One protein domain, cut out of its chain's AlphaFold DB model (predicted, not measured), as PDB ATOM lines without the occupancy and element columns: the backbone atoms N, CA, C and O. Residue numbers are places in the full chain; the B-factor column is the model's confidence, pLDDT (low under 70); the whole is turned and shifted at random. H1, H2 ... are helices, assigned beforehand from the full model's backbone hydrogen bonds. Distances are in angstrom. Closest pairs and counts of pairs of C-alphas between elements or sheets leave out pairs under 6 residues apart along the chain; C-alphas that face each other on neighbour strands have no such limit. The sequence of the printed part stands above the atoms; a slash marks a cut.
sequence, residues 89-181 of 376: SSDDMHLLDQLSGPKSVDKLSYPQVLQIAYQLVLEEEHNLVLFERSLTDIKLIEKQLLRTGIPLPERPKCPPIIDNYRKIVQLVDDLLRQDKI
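AT A GLANCE: This is residues 89 to 181 of the 376 residues of an uncharacterized protein of Trichobilharzia regenti (UniProt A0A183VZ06). From its first residue, the printed part makes a small head, short H1 and a loop packed near the start of long H2, and then an open, flat V: H2 is one arm, and residues 149 to 160 with H3 fold back as the other. Residues 154 to 181 stick out. The 93 printed residues, with three named helices, H1, H2, H3, and no named strand, are all helix in class and extended: radius of gyration of the C-alphas 21.6 A, spans 59 by 47 by 16 A.

HOW THE PARTS SIT: H1, residues 91 to 95, touches H2, residues 110 to 148, which meets it with residues 116 to 120 alone; the closest C-alphas, of Leu 95 and Ile 116, are 6.1 A apart. H3, residues 161 to 181, is apart from H1 and H2. Every O i to N i+4 pair is within hydrogen-bond range in H2 and H3; H1 has 0 of 1, but 2 of 2 O i to N i+3 pairs.

IN THESE COORDINATES: H1 spans 8.6 A from C-alpha 91 at (193.488, 169.089, 243.425), H2 56.7 A, and H3 30.5 A to C-alpha 181 at (202.576, 180.003, 209.989).

THE WHOLE: The C-alphas farthest apart, of Thr 148 and Ile 181, are 64.1 A apart. Both links are long, and the printed part has no cut. Residues 98 to 101 have pLDDT under 70.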
ATOM      1  N   SER A  89     194.314 173.983 239.841       92.81
ATOM      2  CA  SER A  89     194.431 172.543 239.628       92.81
ATOM      3  C   SER A  89     193.134 171.810 239.982       92.81
ATOM      4  O   SER A  89     192.254 172.308 240.685       92.81
ATOM      5  N   SER A  90     193.019 170.568 239.511       90.25
ATOM      6  CA  SER A  90     191.948 169.672 239.958       90.25
ATOM      7  C   SER A  90     192.072 169.315 241.436       90.25
ATOM      8  O   SER A  90     191.053 169.019 242.052       90.25
ATOM      9  N   ASP A  91     193.276 169.373 242.006       90.12
ATOM     10  CA  ASP A  91     193.488 169.089 243.425       90.12
ATOM     11  C   ASP A  91     192.887 170.193 244.297       90.12
ATOM     12  O   ASP A  91     192.172 169.892 245.248       90.12
ATOM     13  N   ASP A  92     193.030 171.461 243.906       91.50
ATOM     14  CA  ASP A  92     192.520 172.647 244.621       91.50
ATOM     15  C   ASP A  92     190.991 172.662 244.778       91.50
ATOM     16  O   ASP A  92     190.429 173.393 245.593       91.50
ATOM     17  N   MET A  93     190.290 171.822 244.016       88.88
ATOM     18  CA  MET A  93     188.847 171.624 244.119       88.88
ATOM     19  C   MET A  93     188.389 171.222 245.525       88.88
ATOM     20  O   MET A  93     187.242 171.498 245.883       88.88
ATOM     21  N   HIS A  94     189.255 170.578 246.314       88.25
ATOM     22  CA  HIS A  94     188.949 170.176 247.688       88.25
ATOM     23  C   HIS A  94     188.710 171.369 248.631       88.25
ATOM     24  O   HIS A  94     188.078 171.191 249.670       88.25
ATOM     25  N   LEU A  95     189.170 172.572 248.257       87.62
ATOM     26  CA  LEU A  95     188.974 173.818 249.008       87.62
ATOM     27  C   LEU A  95     187.523 174.327 248.950       87.62
ATOM     28  O   LEU A  95     187.154 175.258 249.669       87.62
ATOM     29  N   LEU A  96     186.683 173.732 248.098       85.88
ATOM     30  CA  LEU A  96     185.240 173.946 248.110       85.88
ATOM     31  C   LEU A  96     184.560 172.899 248.999       85.88
ATOM     32  O   LEU A  96     184.792 171.701 248.846       85.88
ATOM     33  N   ASP A  97     183.656 173.348 249.874       75.00
ATOM     34  CA  ASP A  97     182.873 172.468 250.749       75.00
ATOM     35  C   ASP A  97     182.212 171.317 249.963       75.00
ATOM     36  O   ASP A  97     181.471 171.513 248.993       75.00
ATOM     37  N   GLN A  98     182.481 170.086 250.406       68.69
ATOM     38  CA  GLN A  98     182.341 168.842 249.633       68.69
ATOM     39  C   GLN A  98     180.895 168.391 249.345       68.69
ATOM     40  O   GLN A  98     180.675 167.315 248.788       68.69
ATOM     41  N   LEU A  99     179.875 169.181 249.691       55.94
ATOM     42  CA  LEU A  99     178.483 168.713 249.690       55.94
ATOM     43  C   LEU A  99     177.780 168.722 248.323       55.94
ATOM     44  O   LEU A  99     176.728 168.105 248.194       55.94
ATOM     45  N   SER A 100     178.348 169.357 247.294       64.38
ATOM     46  CA  SER A 100     177.961 169.206 245.875       64.38
ATOM     47  C   SER A 100     178.814 170.159 245.023       64.38
ATOM     48  O   SER A 100     178.299 171.083 244.383       64.38
ATOM     49  N   GLY A 101     180.133 169.979 245.051       69.44
ATOM     50  CA  GLY A 101     181.064 170.803 244.278       69.44
ATOM     51  C   GLY A 101     181.020 170.514 242.766       69.44
ATOM     52  O   GLY A 101     180.545 169.456 242.336       69.44
ATOM     53  N   PRO A 102     181.497 171.443 241.919       77.56
ATOM     54  CA  PRO A 102     181.654 171.175 240.496       77.56
ATOM     55  C   PRO A 102     182.638 170.018 240.267       77.56
ATOM     56  O   PRO A 102     183.625 169.866 240.972       77.56
ATOM     57  N   LYS A 103     182.355 169.184 239.259       81.81
ATOM     58  CA  LYS A 103     183.121 167.953 238.969       81.81
ATOM     59  C   LYS A 103     184.459 168.195 238.256       81.81
ATOM     60  O   LYS A 103     185.176 167.240 237.992       81.81
ATOM     61  N   SER A 104     184.719 169.427 237.832       88.12
ATOM     62  CA  SER A 104     185.922 169.819 237.100       88.12
ATOM     63  C   SER A 104     186.137 171.325 237.213       88.12
ATOM     64  O   SER A 104     185.166 172.080 237.345       88.12
ATOM     65  N   VAL A 105     187.393 171.752 237.078       90.31
ATOM     66  CA  VAL A 105     187.817 173.160 237.126       90.31
ATOM     67  C   VAL A 105     187.063 174.013 236.093       90.31
ATOM     68  O   VAL A 105     186.545 175.078 236.422       90.31
ATOM     69  N   ASP A 106     186.855 173.493 234.878       91.31
ATOM     70  CA  ASP A 106     186.116 174.180 233.797       91.31
ATOM     71  C   ASP A 106     184.666 174.546 234.148       91.31
ATOM     72  O   ASP A 106     184.039 175.377 233.492       91.31
ATOM     73  N   LYS A 107     184.091 173.886 235.159       91.75
ATOM     74  CA  LYS A 107     182.694 174.072 235.577       91.75
ATOM     75  C   LYS A 107     182.561 174.962 236.807       91.75
ATOM     76  O   LYS A 107     181.448 175.126 237.305       91.75
ATOM     77  N   LEU A 108     183.663 175.529 237.295       91.94
ATOM     78  CA  LEU A 108     183.648 176.465 238.409       91.94
ATOM     79  C   LEU A 108     182.908 177.744 238.019       91.94
ATOM     80  O   LEU A 108     183.242 178.406 237.038       91.94
ATOM     81  N   SER A 109     181.919 178.135 238.815       92.75
ATOM     82  CA  SER A 109     181.330 179.471 238.702       92.75
ATOM     83  C   SER A 109     182.347 180.547 239.110       92.75
ATOM     84  O   SER A 109     183.258 180.277 239.889       92.75
ATOM     85  N   TYR A 110     182.201 181.784 238.619       94.81
ATOM     86  CA  TYR A 110     183.140 182.867 238.960       94.81
ATOM     87  C   TYR A 110     183.329 183.093 240.471       94.81
ATOM     88  O   TYR A 110     184.473 183.272 240.885       94.81
ATOM     89  N   PRO A 111     182.283 183.033 241.324       93.62
ATOM     90  CA  PRO A 111     182.483 183.115 242.770       93.62
ATOM     91  C   PRO A 111     183.344 181.972 243.323       93.62
ATOM     92  O   PRO A 111     184.186 182.211 244.178       93.62
ATOM     93  N   GLN A 112     183.177 180.751 242.805       93.38
ATOM     94  CA  GLN A 112     183.967 179.591 243.229       93.38
ATOM     95  C   GLN A 112     185.429 179.700 242.788       93.38
ATOM     96  O   GLN A 112     186.314 179.383 243.574       93.38
ATOM     97  N   VAL A 113     185.688 180.197 241.569       95.19
ATOM     98  CA  VAL A 113     187.054 180.497 241.096       95.19
ATOM     99  C   VAL A 113     187.746 181.460 242.061       95.19
ATOM    100  O   VAL A 113     188.868 181.206 242.482       95.19
ATOM    101  N   LEU A 114     187.063 182.541 242.456       95.69
ATOM    102  CA  LEU A 114     187.619 183.503 243.411       95.69
ATOM    103  C   LEU A 114     187.817 182.918 244.804       95.69
ATOM    104  O   LEU A 114     188.808 183.237 245.448       95.69
ATOM    105  N   GLN A 115     186.882 182.094 245.273       94.44
ATOM    106  CA  GLN A 115     186.976 181.474 246.589       94.44
ATOM    107  C   GLN A 115     188.198 180.559 246.681       94.44
ATOM    108  O   GLN A 115     188.963 180.684 247.632       94.44
ATOM    109  N   ILE A 116     188.405 179.692 245.685       94.44
ATOM    110  CA  ILE A 116     189.592 178.831 245.622       94.44
ATOM    111  C   ILE A 116     190.854 179.692 245.535       94.44
ATOM    112  O   ILE A 116     191.753 179.534 246.352       94.44
ATOM    113  N   ALA A 117     190.900 180.648 244.601       96.31
ATOM    114  CA  ALA A 117     192.070 181.504 244.416       96.31
ATOM    115  C   ALA A 117     192.440 182.277 245.690       96.31
ATOM    116  O   ALA A 117     193.614 182.422 246.005       96.31
ATOM    117  N   TYR A 118     191.446 182.747 246.446       95.56
ATOM    118  CA  TYR A 118     191.674 183.406 247.727       95.56
ATOM    119  C   TYR A 118     192.319 182.469 248.755       95.56
ATOM    120  O   TYR A 118     193.279 182.866 249.408       95.56
ATOM    121  N   GLN A 119     191.833 181.229 248.871       94.62
ATOM    122  CA  GLN A 119     192.417 180.253 249.795       94.62
ATOM    123  C   GLN A 119     193.847 179.875 249.402       94.62
ATOM    124  O   GLN A 119     194.716 179.847 250.265       94.62
ATOM    125  N   LEU A 120     194.115 179.693 248.106       95.00
ATOM    126  CA  LEU A 120     195.468 179.427 247.608       95.00
ATOM    127  C   LEU A 120     196.439 180.568 247.937       95.00
ATOM    128  O   LEU A 120     197.581 180.320 248.304       95.00
ATOM    129  N   VAL A 121     195.991 181.823 247.852       95.81
ATOM    130  CA  VAL A 121     196.823 182.975 248.232       95.81
ATOM    131  C   VAL A 121     197.139 182.967 249.730       95.81
ATOM    132  O   VAL A 121     198.276 183.245 250.100       95.81
ATOM    133  N   LEU A 122     196.167 182.636 250.587       95.25
ATOM    134  CA  LEU A 122     196.397 182.532 252.033       95.25
ATOM    135  C   LEU A 122     197.352 181.388 252.385       95.25
ATOM    136  O   LEU A 122     198.211 181.542 253.255       95.25
ATOM    137  N   GLU A 123     197.206 180.245 251.720       93.94
ATOM    138  CA  GLU A 123     198.096 179.102 251.898       93.94
ATOM    139  C   GLU A 123     199.524 179.440 251.457       93.94
ATOM    140  O   GLU A 123     200.473 179.177 252.193       93.94
ATOM    141  N   GLU A 124     199.688 180.101 250.311       94.31
ATOM    142  CA  GLU A 124     201.003 180.513 249.817       94.31
ATOM    143  C   GLU A 124     201.664 181.552 250.734       94.31
ATOM    144  O   GLU A 124     202.862 181.470 251.009       94.31
ATOM    145  N   GLU A 125     200.892 182.497 251.277       95.56
ATOM    146  CA  GLU A 125     201.384 183.437 252.288       95.56
ATOM    147  C   GLU A 125     201.887 182.694 253.535       95.56
ATOM    148  O   GLU A 125     202.983 182.968 254.032       95.56
ATOM    149  N   HIS A 126     201.130 181.704 254.014       95.00
ATOM    150  CA  HIS A 126     201.546 180.872 255.138       95.00
ATOM    151  C   HIS A 126     202.822 180.071 254.828       95.00
ATOM    152  O   HIS A 126     203.757 180.053 255.635       95.00
ATOM    153  N   ASN A 127     202.895 179.457 253.646       95.81
ATOM    154  CA  ASN A 127     204.055 178.695 253.188       95.81
ATOM    155  C   ASN A 127     205.305 179.572 253.088       95.81
ATOM    156  O   ASN A 127     206.390 179.149 253.498       95.81
ATOM    157  N   LEU A 128     205.161 180.814 252.621       95.81
ATOM    158  CA  LEU A 128     206.255 181.777 252.562       95.81
ATOM    159  C   LEU A 128     206.807 182.085 253.961       95.81
ATOM    160  O   LEU A 128     208.022 182.066 254.159       95.81
ATOM    161  N   VAL A 129     205.936 182.285 254.954       96.62
ATOM    162  CA  VAL A 129     206.353 182.511 256.350       96.62
ATOM    163  C   VAL A 129     207.109 181.300 256.910       96.62
ATOM    164  O   VAL A 129     208.159 181.452 257.544       96.62
ATOM    165  N   LEU A 130     206.613 180.081 256.670       96.56
ATOM    166  CA  LEU A 130     207.299 178.853 257.089       96.56
ATOM    167  C   LEU A 130     208.658 178.692 256.401       96.56
ATOM    168  O   LEU A 130     209.633 178.274 257.036       96.56
ATOM    169  N   PHE A 131     208.747 179.057 255.125       96.25
ATOM    170  CA  PHE A 131     209.988 179.036 254.366       96.25
ATOM    171  C   PHE A 131     211.014 180.033 254.923       96.25
ATOM    172  O   PHE A 131     212.165 179.661 255.166       96.25
ATOM    173  N   GLU A 132     210.615 181.274 255.208       95.94
ATOM    174  CA  GLU A 132     211.494 182.285 255.810       95.94
ATOM    175  C   GLU A 132     212.021 181.858 257.185       95.94
ATOM    176  O   GLU A 132     213.212 182.017 257.495       95.94
ATOM    177  N   ARG A 133     211.151 181.254 258.004       96.88
ATOM    178  CA  ARG A 133     211.545 180.671 259.287       96.88
ATOM    179  C   ARG A 133     212.554 179.542 259.094       96.88
ATOM    180  O   ARG A 133     213.609 179.562 259.721       96.88
ATOM    181  N   SER A 134     212.289 178.626 258.166       95.94
ATOM    182  CA  SER A 134     213.185 177.506 257.854       95.94
ATOM    183  C   SER A 134     214.560 177.987 257.379       95.94
ATOM    184  O   SER A 134     215.585 177.466 257.812       95.94
ATOM    185  N   LEU A 135     214.621 179.036 256.551       94.25
ATOM    186  CA  LEU A 135     215.889 179.657 256.148       94.25
ATOM    187  C   LEU A 135     216.660 180.240 257.335       94.25
ATOM    188  O   LEU A 135     217.894 180.225 257.345       94.25
ATOM    189  N   THR A 136     215.950 180.783 258.318       96.44
ATOM    190  CA  THR A 136     216.556 181.321 259.539       96.44
ATOM    191  C   THR A 136     217.115 180.197 260.407       96.44
ATOM    192  O   THR A 136     218.260 180.288 260.856       96.44
ATOM    193  N   ASP A 137     216.358 179.113 260.562       96.50
ATOM    194  CA  ASP A 137     216.769 177.931 261.318       96.50
ATOM    195  C   ASP A 137     217.989 177.258 260.672       96.50
ATOM    196  O   ASP A 137     218.970 176.974 261.359       96.50
ATOM    197  N   ILE A 138     218.007 177.118 259.341       94.06
ATOM    198  CA  ILE A 138     219.169 176.611 258.593       94.06
ATOM    199  C   ILE A 138     220.407 177.468 258.875       94.06
ATOM    200  O   ILE A 138     221.453 176.928 259.224       94.06
ATOM    201  N   LYS A 139     220.306 178.800 258.795       94.31
ATOM    202  CA  LYS A 139     221.442 179.697 259.088       94.31
ATOM    203  C   LYS A 139     221.941 179.547 260.526       94.31
ATOM    204  O   LYS A 139     223.143 179.654 260.777       94.31
ATOM    205  N   LEU A 140     221.033 179.338 261.478       96.56
ATOM    206  CA  LEU A 140     221.382 179.131 262.880       96.56
ATOM    207  C   LEU A 140     222.117 177.801 263.076       96.56
ATOM    208  O   LEU A 140     223.148 177.775 263.751       96.56
ATOM    209  N   ILE A 141     221.636 176.732 262.440       95.06
ATOM    210  CA  ILE A 141     222.280 175.415 262.445       95.06
ATOM    211  C   ILE A 141     223.662 175.504 261.794       95.06
ATOM    212  O   ILE A 141     224.644 175.104 262.411       95.06
ATOM    213  N   GLU A 142     223.775 176.101 260.605       94.06
ATOM    214  CA  GLU A 142     225.054 176.291 259.908       94.06
ATOM    215  C   GLU A 142     226.063 177.047 260.789       94.06
ATOM    216  O   GLU A 142     227.220 176.644 260.923       94.06
ATOM    217  N   LYS A 143     225.623 178.117 261.463       95.62
ATOM    218  CA  LYS A 143     226.463 178.868 262.406       95.62
ATOM    219  C   LYS A 143     226.934 177.998 263.572       95.62
ATOM    220  O   LYS A 143     228.074 178.144 264.018       95.62
ATOM    221  N   GLN A 144     226.070 177.126 264.084       95.62
ATOM    222  CA  GLN A 144     226.413 176.240 265.187       95.62
ATOM    223  C   GLN A 144     227.383 175.135 264.747       95.62
ATOM    224  O   GLN A 144     228.350 174.898 265.464       95.62
ATOM    225  N   LEU A 145     227.194 174.545 263.563       94.50
ATOM    226  CA  LEU A 145     228.114 173.562 262.976       94.50
ATOM    227  C   LEU A 145     229.517 174.151 262.788       94.50
ATOM    228  O   LEU A 145     230.508 173.565 263.218       94.50
ATOM    229  N   LEU A 146     229.603 175.368 262.243       94.06
ATOM    230  CA  LEU A 146     230.877 176.077 262.121       94.06
ATOM    231  C   LEU A 146     231.528 176.334 263.486       94.06
ATOM    232  O   LEU A 146     232.745 176.221 263.621       94.06
ATOM    233  N   ARG A 147     230.732 176.663 264.512       95.62
ATOM    234  CA  ARG A 147     231.230 176.884 265.877       95.62
ATOM    235  C   ARG A 147     231.764 175.601 266.518       95.62
ATOM    236  O   ARG A 147     232.716 175.683 267.289       95.62
ATOM    237  N   THR A 148     231.163 174.449 266.231       96.00
ATOM    238  CA  THR A 148     231.619 173.139 266.722       96.00
ATOM    239  C   THR A 148     232.730 172.534 265.861       96.00
ATOM    240  O   THR A 148     233.263 171.490 266.219       96.00
ATOM    241  N   GLY A 149     233.114 173.186 264.756       94.50
ATOM    242  CA  GLY A 149     234.160 172.712 263.847       94.50
ATOM    243  C   GLY A 149     233.697 171.626 262.871       94.50
ATOM    244  O   GLY A 149     234.535 170.995 262.233       94.50
ATOM    245  N   ILE A 150     232.386 171.413 262.740       93.56
ATOM    246  CA  ILE A 150     231.804 170.458 261.793       93.56
ATOM    247  C   ILE A 150     231.714 171.135 260.413       93.56
ATOM    248  O   ILE A 150     231.185 172.248 260.316       93.56
ATOM    249  N   PRO A 151     232.228 170.510 259.337       91.88
ATOM    250  CA  PRO A 151     232.142 171.074 257.994       91.88
ATOM    251  C   PRO A 151     230.687 171.152 257.514       91.88
ATOM    252  O   PRO A 151     229.871 170.278 257.802       91.88
ATOM    253  N   LEU A 152     230.366 172.205 256.759       89.19
ATOM    254  CA  LEU A 152     229.032 172.393 256.190       89.19
ATOM    255  C   LEU A 152     228.830 171.530 254.934       89.19
ATOM    256  O   LEU A 152     229.757 171.431 254.125       89.19
ATOM    257  N   PRO A 153     227.629 170.962 254.727       86.94
ATOM    258  CA  PRO A 153     227.294 170.266 253.489       86.94
ATOM    259  C   PRO A 153     227.254 171.229 252.288       86.94
ATOM    260  O   PRO A 153     226.944 172.416 252.433       86.94
ATOM    261  N   GLU A 154     227.553 170.722 251.086       86.25
ATOM    262  CA  GLU A 154     227.412 171.502 249.849       86.25
ATOM    263  C   GLU A 154     225.932 171.836 249.615       86.25
ATOM    264  O   GLU A 154     225.055 170.978 249.719       86.25
ATOM    265  N   ARG A 155     225.638 173.104 249.301       82.19
ATOM    266  CA  ARG A 155     224.264 173.524 249.024       82.19
ATOM    267  C   ARG A 155     223.787 172.968 247.676       82.19
ATOM    268  O   ARG A 155     224.556 173.005 246.711       82.19
ATOM    269  N   PRO A 156     222.514 172.552 247.565       82.56
ATOM    270  CA  PRO A 156     221.929 172.177 246.286       82.56
ATOM    271  C   PRO A 156     222.084 173.305 245.260       82.56
ATOM    272  O   PRO A 156     221.790 174.471 245.538       82.56
ATOM    273  N   LYS A 157     222.552 172.959 244.059       80.69
ATOM    274  CA  LYS A 157     222.668 173.904 242.945       80.69
ATOM    275  C   LYS A 157     221.302 174.049 242.286       80.69
ATOM    276  O   LYS A 157     220.925 173.228 241.455       80.69
ATOM    277  N   CYS A 158     220.568 175.096 242.641       70.88
ATOM    278  CA  CYS A 158     219.352 175.453 241.919       70.88
ATOM    279  C   CYS A 158     219.727 176.155 240.602       70.88
ATOM    280  O   CYS A 158     220.507 177.115 240.638       70.88
ATOM    281  N   PRO A 159     219.187 175.723 239.445       74.88
ATOM    282  CA  PRO A 159     219.330 176.464 238.201       74.88
ATOM    283  C   PRO A 159     218.870 177.912 238.401       74.88
ATOM    284  O   PRO A 159     217.853 178.144 239.063       74.88
ATOM    285  N   PRO A 160     219.588 178.902 237.853       77.62
ATOM    286  CA  PRO A 160     219.187 180.284 238.007       77.62
ATOM    287  C   PRO A 160     217.841 180.499 237.315       77.62
ATOM    288  O   PRO A 160     217.614 180.075 236.183       77.62
ATOM    289  N   ILE A 161     216.954 181.217 237.999       77.94
ATOM    290  CA  ILE A 161     215.589 181.523 237.556       77.94
ATOM    291  C   ILE A 161     215.556 182.088 236.116       77.94
ATOM    292  O   ILE A 161     214.660 181.779 235.333       77.94
ATOM    293  N   ILE A 162     216.579 182.863 235.741       82.75
ATOM    294  CA  ILE A 162     216.748 183.472 234.412       82.75
ATOM    295  C   ILE A 162     216.792 182.422 233.291       82.75
ATOM    296  O   ILE A 162     216.246 182.658 232.211       82.75
ATOM    297  N   ASP A 163     217.408 181.263 233.528       84.00
ATOM    298  CA  ASP A 163     217.525 180.221 232.506       84.00
ATOM    299  C   ASP A 163     216.172 179.571 232.216       84.00
ATOM    300  O   ASP A 163     215.865 179.271 231.061       84.00
ATOM    301  N   ASN A 164     215.327 179.424 233.238       82.69
ATOM    302  CA  ASN A 164     213.961 178.937 233.064       82.69
ATOM    303  C   ASN A 164     213.094 179.959 232.324       82.69
ATOM    304  O   ASN A 164     212.420 179.591 231.363       82.69
ATOM    305  N   TYR A 165     213.179 181.248 232.678       84.75
ATOM    306  CA  TYR A 165     212.480 182.299 231.931       84.75
ATOM    307  C   TYR A 165     212.888 182.331 230.458       84.75
ATOM    308  O   TYR A 165     212.026 182.409 229.586       84.75
ATOM    309  N   ARG A 166     214.187 182.209 230.157       89.81
ATOM    310  CA  ARG A 166     214.680 182.163 228.775       89.81
ATOM    311  C   ARG A 166     214.050 181.012 227.987       89.81
ATOM    312  O   ARG A 166     213.615 181.230 226.860       89.81
ATOM    313  N   LYS A 167     213.989 179.814 228.576       90.25
ATOM    314  CA  LYS A 167     213.374 178.634 227.947       90.25
ATOM    315  C   LYS A 167     211.883 178.844 227.686       90.25
ATOM    316  O   LYS A 167     211.413 178.530 226.599       90.25
ATOM    317  N   ILE A 168     211.158 179.406 228.653       89.62
ATOM    318  CA  ILE A 168     209.721 179.681 228.520       89.62
ATOM    319  C   ILE A 168     209.468 180.705 227.411       89.62
ATOM    320  O   ILE A 168     208.613 180.478 226.562       89.62
ATOM    321  N   VAL A 169     210.232 181.801 227.369       92.44
ATOM    322  CA  VAL A 169     210.099 182.821 226.315       92.44
ATOM    323  C   VAL A 169     210.342 182.215 224.934       92.44
ATOM    324  O   VAL A 169     209.533 182.418 224.036       92.44
ATOM    325  N   GLN A 170     211.403 181.419 224.774       94.25
ATOM    326  CA  GLN A 170     211.685 180.731 223.510       94.25
ATOM    327  C   GLN A 170     210.540 179.803 223.091       94.25
ATOM    328  O   GLN A 170     210.129 179.825 221.935       94.25
ATOM    329  N   LEU A 171     209.989 179.037 224.035       94.38
ATOM    330  CA  LEU A 171     208.851 178.159 223.781       94.38
ATOM    331  C   LEU A 171     207.619 178.946 223.314       94.38
ATOM    332  O   LEU A 171     206.986 178.571 222.331       94.38
ATOM    333  N   VAL A 172     207.290 180.047 223.994       92.12
ATOM    334  CA  VAL A 172     206.159 180.911 223.625       92.12
ATOM    335  C   VAL A 172     206.381 181.533 222.247       92.12
ATOM    336  O   VAL A 172     205.474 181.506 221.417       92.12
ATOM    337  N   ASP A 173     207.582 182.038 221.967       93.69
ATOM    338  CA  ASP A 173     207.929 182.608 220.664       93.69
ATOM    339  C   ASP A 173     207.814 181.576 219.536       93.69
ATOM    340  O   ASP A 173     207.354 181.903 218.438       93.69
ATOM    341  N   ASP A 174     208.224 180.332 219.781       93.62
ATOM    342  CA  ASP A 174     208.123 179.248 218.808       93.62
ATOM    343  C   ASP A 174     206.664 178.825 218.578       93.62
ATOM    344  O   ASP A 174     206.264 178.646 217.425       93.62
ATOM    345  N   LEU A 175     205.844 178.750 219.632       91.25
ATOM    346  CA  LEU A 175     204.407 178.472 219.526       91.25
ATOM    347  C   LEU A 175     203.667 179.576 218.760       91.25
ATOM    348  O   LEU A 175     202.919 179.286 217.829       91.25
ATOM    349  N   LEU A 176     203.920 180.845 219.086       90.38
ATOM    350  CA  LEU A 176     203.326 181.985 218.379       90.38
ATOM    351  C   LEU A 176     203.761 182.039 216.913       90.38
ATOM    352  O   LEU A 176     202.997 182.458 216.042       90.38
ATOM    353  N   ARG A 177     204.997 181.630 216.614       92.25
ATOM    354  CA  ARG A 177     205.481 181.533 215.235       92.25
ATOM    355  C   ARG A 177     204.770 180.420 214.473       92.25
ATOM    356  O   ARG A 177     204.417 180.636 213.319       92.25
ATOM    357  N   GLN A 178     204.542 179.268 215.100       86.94
ATOM    358  CA  GLN A 178     203.782 178.167 214.502       86.94
ATOM    359  C   GLN A 178     202.321 178.551 214.254       86.94
ATOM    360  O   GLN A 178     201.819 178.276 213.170       86.94
ATOM    361  N   ASP A 179     201.673 179.243 215.191       80.88
ATOM    362  CA  ASP A 179     200.297 179.733 215.029       80.88
ATOM    363  C   ASP A 179     200.182 180.720 213.853       80.88
ATOM    364  O   ASP A 179     199.317 180.582 212.987       80.88
ATOM    365  N   LYS A 180     201.144 181.647 213.727       80.44
ATOM    366  CA  LYS A 180     201.236 182.539 212.559       80.44
ATOM    367  C   LYS A 180     201.411 181.766 211.253       80.44
ATOM    368  O   LYS A 180     200.687 182.033 210.300       80.44
ATOM    369  N   ILE A 181     202.323 180.797 211.202       75.69
ATOM    370  CA  ILE A 181     202.576 180.003 209.989       75.69
ATOM    371  C   ILE A 181     201.363 179.126 209.633       75.69
ATOM    372  O   ILE A 181     201.005 179.044 208.462       75.69
TER     373      ILE A 181